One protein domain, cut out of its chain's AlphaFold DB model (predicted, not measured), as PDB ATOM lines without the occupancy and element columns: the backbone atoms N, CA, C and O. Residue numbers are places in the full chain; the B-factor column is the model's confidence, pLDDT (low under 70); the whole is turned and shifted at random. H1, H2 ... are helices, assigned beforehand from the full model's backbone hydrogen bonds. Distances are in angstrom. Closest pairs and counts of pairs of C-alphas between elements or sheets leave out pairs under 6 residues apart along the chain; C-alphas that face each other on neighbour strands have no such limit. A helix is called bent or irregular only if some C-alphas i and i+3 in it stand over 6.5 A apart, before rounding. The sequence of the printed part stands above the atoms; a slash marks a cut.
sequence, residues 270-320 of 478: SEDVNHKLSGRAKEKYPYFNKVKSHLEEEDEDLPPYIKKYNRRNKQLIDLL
ATOM      1  N   SER A 270      30.319 -11.310  50.077       59.91
ATOM      2  CA  SER A 270      31.417 -12.023  49.404       59.91
ATOM      3  C   SER A 270      30.936 -12.798  48.167       59.91
ATOM      4  O   SER A 270      31.686 -12.981  47.209       59.91
ATOM      5  N   GLU A 271      29.667 -13.203  48.156       64.38
ATOM      6  CA  GLU A 271      28.991 -13.843  47.029       64.38
ATOM      7  C   GLU A 271      28.728 -12.872  45.869       64.38
ATOM      8  O   GLU A 271      28.995 -13.227  44.721       64.38
ATOM      9  N   ASP A 272      28.315 -11.629  46.139       65.69
ATOM     10  CA  ASP A 272      28.108 -10.598  45.109       65.69
ATOM     11  C   ASP A 272      29.422 -10.194  44.428       65.69
ATOM     12  O   ASP A 272      29.489 -10.062  43.200       65.69
ATOM     13  N   VAL A 273      30.494 -10.054  45.214       63.91
ATOM     14  CA  VAL A 273      31.844  -9.753  44.708       63.91
ATOM     15  C   VAL A 273      32.344 -10.901  43.826       63.91
ATOM     16  O   VAL A 273      32.818 -10.673  42.708       63.91
ATOM     17  N   ASN A 274      32.158 -12.147  44.269       64.00
ATOM     18  CA  ASN A 274      32.493 -13.332  43.479       64.00
ATOM     19  C   ASN A 274      31.629 -13.460  42.219       64.00
ATOM     20  O   ASN A 274      32.132 -13.893  41.184       64.00
ATOM     21  N   HIS A 275      30.359 -13.051  42.243       63.84
ATOM     22  CA  HIS A 275      29.503 -13.069  41.060       63.84
ATOM     23  C   HIS A 275      29.958 -12.028  40.020       63.84
ATOM     24  O   HIS A 275      30.107 -12.358  38.840       63.84
ATOM     25  N   LYS A 276      30.292 -10.802  40.454       61.81
ATOM     26  CA  LYS A 276      30.855  -9.744  39.589       61.81
ATOM     27  C   LYS A 276      32.215 -10.134  38.996       61.81
ATOM     28  O   LYS A 276      32.470  -9.871  37.820       61.81
ATOM     29  N   LEU A 277      33.070 -10.797  39.777       58.50
ATOM     30  CA  LEU A 277      34.360 -11.311  39.309       58.50
ATOM     31  C   LEU A 277      34.196 -12.528  38.396       58.50
ATOM     32  O   LEU A 277      34.844 -12.594  37.361       58.50
ATOM     33  N   SER A 278      33.311 -13.470  38.713       58.22
ATOM     34  CA  SER A 278      33.153 -14.706  37.935       58.22
ATOM     35  C   SER A 278      32.551 -14.479  36.548       58.22
ATOM     36  O   SER A 278      32.901 -15.210  35.622       58.22
ATOM     37  N   GLY A 279      31.706 -13.457  36.377       56.72
ATOM     38  CA  GLY A 279      31.170 -13.082  35.066       56.72
ATOM     39  C   GLY A 279      32.218 -12.454  34.144       56.72
ATOM     40  O   GLY A 279      32.223 -12.731  32.952       56.72
ATOM     41  N   ARG A 280      33.143 -11.652  34.690       53.62
ATOM     42  CA  ARG A 280      34.133 -10.887  33.905       53.62
ATOM     43  C   ARG A 280      35.510 -11.555  33.809       53.62
ATOM     44  O   ARG A 280      36.224 -11.360  32.831       53.62
ATOM     45  N   ALA A 281      35.903 -12.332  34.817       51.31
ATOM     46  CA  ALA A 281      37.208 -12.992  34.883       51.31
ATOM     47  C   ALA A 281      37.247 -14.323  34.120       51.31
ATOM     48  O   ALA A 281      38.320 -14.718  33.666       51.31
ATOM     49  N   LYS A 282      36.098 -14.995  33.933       54.03
ATOM     50  CA  LYS A 282      36.022 -16.241  33.148       54.03
ATOM     51  C   LYS A 282      36.440 -16.050  31.691       54.03
ATOM     52  O   LYS A 282      37.076 -16.939  31.139       54.03
ATOM     53  N   GLU A 283      36.110 -14.907  31.093       56.62
ATOM     54  CA  GLU A 283      36.460 -14.616  29.697       56.62
ATOM     55  C   GLU A 283      37.904 -14.129  29.548       56.62
ATOM     56  O   GLU A 283      38.563 -14.455  28.565       56.62
ATOM     57  N   LYS A 284      38.427 -13.389  30.534       63.12
ATOM     58  CA  LYS A 284      39.774 -12.810  30.445       63.12
ATOM     59  C   LYS A 284      40.888 -13.816  30.750       63.12
ATOM     60  O   LYS A 284      41.988 -13.672  30.230       63.12
ATOM     61  N   TYR A 285      40.613 -14.833  31.570       56.41
ATOM     62  CA  TYR A 285      41.609 -15.831  31.959       56.41
ATOM     63  C   TYR A 285      40.978 -17.229  32.073       56.41
ATOM     64  O   TYR A 285      40.704 -17.698  33.181       56.41
ATOM     65  N   PRO A 286      40.776 -17.943  30.948       67.88
ATOM     66  CA  PRO A 286      40.156 -19.273  30.942       67.88
ATOM     67  C   PRO A 286      40.931 -20.301  31.786       67.88
ATOM     68  O   PRO A 286      40.353 -21.263  32.291       67.88
ATOM     69  N   TYR A 287      42.227 -20.067  32.002       72.12
ATOM     70  CA  TYR A 287      43.100 -20.927  32.802       72.12
ATOM     71  C   TYR A 287      43.208 -20.524  34.276       72.12
ATOM     72  O   TYR A 287      43.797 -21.268  35.053       72.12
ATOM     73  N   PHE A 288      42.624 -19.398  34.701       75.06
ATOM     74  CA  PHE A 288      42.769 -18.904  36.075       75.06
ATOM     75  C   PHE A 288      42.249 -19.901  37.111       75.06
ATOM     76  O   PHE A 288      42.903 -20.147  38.117       75.06
ATOM     77  N   ASN A 289      41.113 -20.546  36.834       68.81
ATOM     78  CA  ASN A 289      40.569 -21.564  37.732       68.81
ATOM     79  C   ASN A 289      41.459 -22.811  37.795       68.81
ATOM     80  O   ASN A 289      41.559 -23.421  38.852       68.81
ATOM     81  N   LYS A 290      42.140 -23.159  36.692       73.50
ATOM     82  CA  LYS A 290      43.089 -24.277  36.649       73.50
ATOM     83  C   LYS A 290      44.340 -23.955  37.471       73.50
ATOM     84  O   LYS A 290      44.720 -24.752  38.319       73.50
ATOM     85  N   VAL A 291      44.906 -22.760  37.296       68.81
ATOM     86  CA  VAL A 291      46.051 -22.273  38.084       68.81
ATOM     87  C   VAL A 291      45.693 -22.181  39.563       68.81
ATOM     88  O   VAL A 291      46.443 -22.668  40.396       68.81
ATOM     89  N   LYS A 292      44.521 -21.633  39.897       69.88
ATOM     90  CA  LYS A 292      44.045 -21.550  41.279       69.88
ATOM     91  C   LYS A 292      43.864 -22.934  41.905       69.88
ATOM     92  O   LYS A 292      44.301 -23.134  43.028       69.88
ATOM     93  N   SER A 293      43.287 -23.890  41.170       66.56
ATOM     94  CA  SER A 293      43.166 -25.271  41.651       66.56
ATOM     95  C   SER A 293      44.524 -25.944  41.852       66.56
ATOM     96  O   SER A 293      44.713 -26.567  42.882       66.56
ATOM     97  N   HIS A 294      45.495 -25.752  40.949       63.38
ATOM     98  CA  HIS A 294      46.849 -26.297  41.136       63.38
ATOM     99  C   HIS A 294      47.559 -25.647  42.331       63.38
ATOM    100  O   HIS A 294      48.246 -26.328  43.077       63.38
ATOM    101  N   LEU A 295      47.339 -24.350  42.571       65.19
ATOM    102  CA  LEU A 295      47.914 -23.641  43.716       65.19
ATOM    103  C   LEU A 295      47.318 -24.075  45.069       65.19
ATOM    104  O   LEU A 295      47.959 -23.894  46.099       65.19
ATOM    105  N   GLU A 296      46.077 -24.569  45.075       64.62
ATOM    106  CA  GLU A 296      45.384 -25.060  46.275       64.62
ATOM    107  C   GLU A 296      45.564 -26.577  46.486       64.62
ATOM    108  O   GLU A 296      45.474 -27.043  47.620       64.62
ATOM    109  N   GLU A 297      45.812 -27.347  45.420       63.22
ATOM    110  CA  GLU A 297      45.952 -28.813  45.447       63.22
ATOM    111  C   GLU A 297      47.412 -29.263  45.649       63.22
ATOM    112  O   GLU A 297      47.668 -30.279  46.296       63.22
ATOM    113  N   GLU A 298      48.385 -28.473  45.195       57.88
ATOM    114  CA  GLU A 298      49.804 -28.717  45.429       57.88
ATOM    115  C   GLU A 298      50.250 -27.954  46.690       57.88
ATOM    116  O   GLU A 298      50.720 -26.836  46.610       57.88
ATOM    117  N   ASP A 299      50.113 -28.509  47.894       61.12
ATOM    118  CA  ASP A 299      50.982 -28.119  49.032       61.12
ATOM    119  C   ASP A 299      52.100 -29.180  49.222       61.12
ATOM    120  O   ASP A 299      53.108 -28.944  49.902       61.12
ATOM    121  N   GLU A 300      51.969 -30.344  48.568       65.12
ATOM    122  CA  GLU A 300      52.852 -31.500  48.757       65.12
ATOM    123  C   GLU A 300      53.981 -31.634  47.724       65.12
ATOM    124  O   GLU A 300      55.084 -32.015  48.117       65.12
ATOM    125  N   ASP A 301      53.801 -31.183  46.480       78.62
ATOM    126  CA  ASP A 301      54.822 -31.340  45.424       78.62
ATOM    127  C   ASP A 301      55.673 -30.088  45.163       78.62
ATOM    128  O   ASP A 301      56.576 -30.102  44.323       78.62
ATOM    129  N   LEU A 302      55.468 -28.998  45.913       80.00
ATOM    130  CA  LEU A 302      56.279 -27.803  45.687       80.00
ATOM    131  C   LEU A 302      57.733 -27.993  46.120       80.00
ATOM    132  O   LEU A 302      58.007 -28.533  47.199       80.00
ATOM    133  N   PRO A 303      58.683 -27.429  45.354       85.25
ATOM    134  CA  PRO A 303      60.070 -27.381  45.764       85.25
ATOM    135  C   PRO A 303      60.229 -26.783  47.178       85.25
ATOM    136  O   PRO A 303      59.524 -25.827  47.537       85.25
ATOM    137  N   PRO A 304      61.190 -27.273  47.988       81.19
ATOM    138  CA  PRO A 304      61.346 -26.872  49.389       81.19
ATOM    139  C   PRO A 304      61.444 -25.355  49.617       81.19
ATOM    140  O   PRO A 304      61.001 -24.843  50.651       81.19
ATOM    141  N   TYR A 305      62.012 -24.617  48.657       80.56
ATOM    142  CA  TYR A 305      62.156 -23.165  48.748       80.56
ATOM    143  C   TYR A 305      60.815 -22.429  48.613       80.56
ATOM    144  O   TYR A 305      60.585 -21.470  49.356       80.56
ATOM    145  N   ILE A 306      59.893 -22.905  47.766       85.31
ATOM    146  CA  ILE A 306      58.562 -22.299  47.634       85.31
ATOM    147  C   ILE A 306      57.698 -22.632  48.849       85.31
ATOM    148  O   ILE A 306      57.061 -21.733  49.396       85.31
ATOM    149  N   LYS A 307      57.760 -23.863  49.377       87.25
ATOM    150  CA  LYS A 307      57.075 -24.203  50.641       87.25
ATOM    151  C   LYS A 307      57.506 -23.278  51.787       87.25
ATOM    152  O   LYS A 307      56.681 -22.823  52.581       87.25
ATOM    153  N   LYS A 308      58.802 -22.943  51.861       88.56
ATOM    154  CA  LYS A 308      59.350 -22.010  52.860       88.56
ATOM    155  C   LYS A 308      58.836 -20.581  52.667       88.56
ATOM    156  O   LYS A 308      58.520 -19.921  53.658       88.56
ATOM    157  N   TYR A 309      58.752 -20.114  51.424       88.69
ATOM    158  CA  TYR A 309      58.199 -18.803  51.092       88.69
ATOM    159  C   TYR A 309      56.705 -18.723  51.433       88.69
ATOM    160  O   TYR A 309      56.303 -17.829  52.173       88.69
ATOM    161  N   ASN A 310      55.912 -19.719  51.032       83.88
ATOM    162  CA  ASN A 310      54.478 -19.788  51.318       83.88
ATOM    163  C   ASN A 310      54.194 -19.858  52.820       83.88
ATOM    164  O   ASN A 310      53.326 -19.145  53.317       83.88
ATOM    165  N   ARG A 311      54.969 -20.641  53.582       86.88
ATOM    166  CA  ARG A 311      54.869 -20.667  55.049       86.88
ATOM    167  C   ARG A 311      55.184 -19.306  55.669       86.88
ATOM    168  O   ARG A 311      54.482 -18.890  56.586       86.88
ATOM    169  N   ARG A 312      56.224 -18.615  55.192       88.44
ATOM    170  CA  ARG A 312      56.586 -17.277  55.683       88.44
ATOM    171  C   ARG A 312      55.516 -16.245  55.331       88.44
ATOM    172  O   ARG A 312      55.192 -15.426  56.178       88.44
ATOM    173  N   ASN A 313      54.947 -16.306  54.132       87.19
ATOM    174  CA  ASN A 313      53.857 -15.427  53.723       87.19
ATOM    175  C   ASN A 313      52.587 -15.691  54.531       87.19
ATOM    176  O   ASN A 313      51.983 -14.734  54.989       87.19
ATOM    177  N   LYS A 314      52.229 -16.956  54.795       87.56
ATOM    178  CA  LYS A 314      51.126 -17.305  55.710       87.56
ATOM    179  C   LYS A 314      51.369 -16.725  57.111       87.56
ATOM    180  O   LYS A 314      50.503 -16.053  57.644       87.56
ATOM    181  N   GLN A 315      52.580 -16.866  57.657       85.44
ATOM    182  CA  GLN A 315      52.947 -16.250  58.943       85.44
ATOM    183  C   GLN A 315      52.897 -14.718  58.916       85.44
ATOM    184  O   GLN A 315      52.518 -14.103  59.906       85.44
ATOM    185  N   LEU A 316      53.305 -14.093  57.811       89.75
ATOM    186  CA  LEU A 316      53.235 -12.644  57.646       89.75
ATOM    187  C   LEU A 316      51.778 -12.176  57.596       89.75
ATOM    188  O   LEU A 316      51.441 -11.200  58.255       89.75
ATOM    189  N   ILE A 317      50.931 -12.888  56.853       83.38
ATOM    190  CA  ILE A 317      49.492 -12.643  56.784       83.38
ATOM    191  C   ILE A 317      48.885 -12.786  58.181       83.38
ATOM    192  O   ILE A 317      48.284 -11.831  58.649       83.38
ATOM    193  N   ASP A 318      49.160 -13.874  58.905       81.69
ATOM    194  CA  ASP A 318      48.679 -14.075  60.280       81.69
ATOM    195  C   ASP A 318      49.141 -12.961  61.239       81.69
ATOM    196  O   ASP A 318      48.398 -12.544  62.126       81.69
ATOM    197  N   LEU A 319      50.374 -12.459  61.087       84.12
ATOM    198  CA  LEU A 319      50.902 -11.358  61.902       84.12
ATOM    199  C   LEU A 319      50.238 -10.017  61.572       84.12
ATOM    200  O   LEU A 319      50.013  -9.207  62.470       84.12
ATOM    201  N   LEU A 320      49.933  -9.778  60.297       84.94
ATOM    202  CA  LEU A 320      49.230  -8.580  59.851       84.94
ATOM    203  C   LEU A 320      47.744  -8.641  60.239       84.94
ATOM    204  O   LEU A 320      47.200  -7.656  60.737       84.94
TER     205      LEU A 320
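This is residues 270 to 320 of the 478 residues of the protein "CSON011578 protein" of Culicoides sonorensis (UniProt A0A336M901). The printed part is an open, flat U made of three separate helices: H1 and H3 are the two arms, and the shorter H2 is the base between them. The middle of the U is empty, and no two helices touch. The 51 printed residues, with three named helices in the order H1, H2, H3 and no named strand, are of the all-helix class. The whole is only just loose, close to extended, with a radius of gyration of the C-alphas of 14.5 A, and the C-alphas span 35 by 27 by 14 A.

From the first printed residue, H1 takes residues 270 to 284, and a tight link of 3 residues joins it to H2, residues 288 to 297. H1 and H2 are close but not clearly touching, with 1 pair of C-alphas within 8 A, those of Lys 282 and Phe 288, 7.8 A apart. Their lines stand at a steep tilt of 61 degrees and they run opposite ways, with their centres 16.2 A apart. A short link of 6 residues leads from H2 to H3, residues 304 to 320. H2 and H3 are apart, and H1 and H3 are apart too. In H2 and H3 every O i to N i+4 pair is within hydrogen-bond range; in H1 7 of 11 are. Residues 270 to 280, which belong to H1, stand free, and so do residues 311 to 320, which belong to H3.

H1 begins at C-alpha 270, at (31.417, -12.023, 49.404), and measures 20.7 A from first to last C-alpha, ending at Lys 284. It is neither bent nor irregular, but only just: C-alphas 279 and 282 are 6.1 A apart. H2, from Phe 288 at (42.769, -18.904, 36.075) to Glu 297, measures 14.0 A. H3 is the longest helix, with 17 residues and 24.3 A, from Pro 304 to C-alpha 320 at (49.230, -8.580, 59.851).

The two C-alphas farthest apart are those of Asp 272 and Pro 304, at 37.3 A, while the C-alphas of Ser 270 and Leu 320, the first and last printed, are 20.9 A apart. The printed part has no cut and no long link. The mean pLDDT of the printed part is 71.6. Confidence is low, under 70, in 28 residues: 270 to 286, 289 and 291 to 300. The mean pLDDT is 60 for H1, 68 for H2 and 86 for H3.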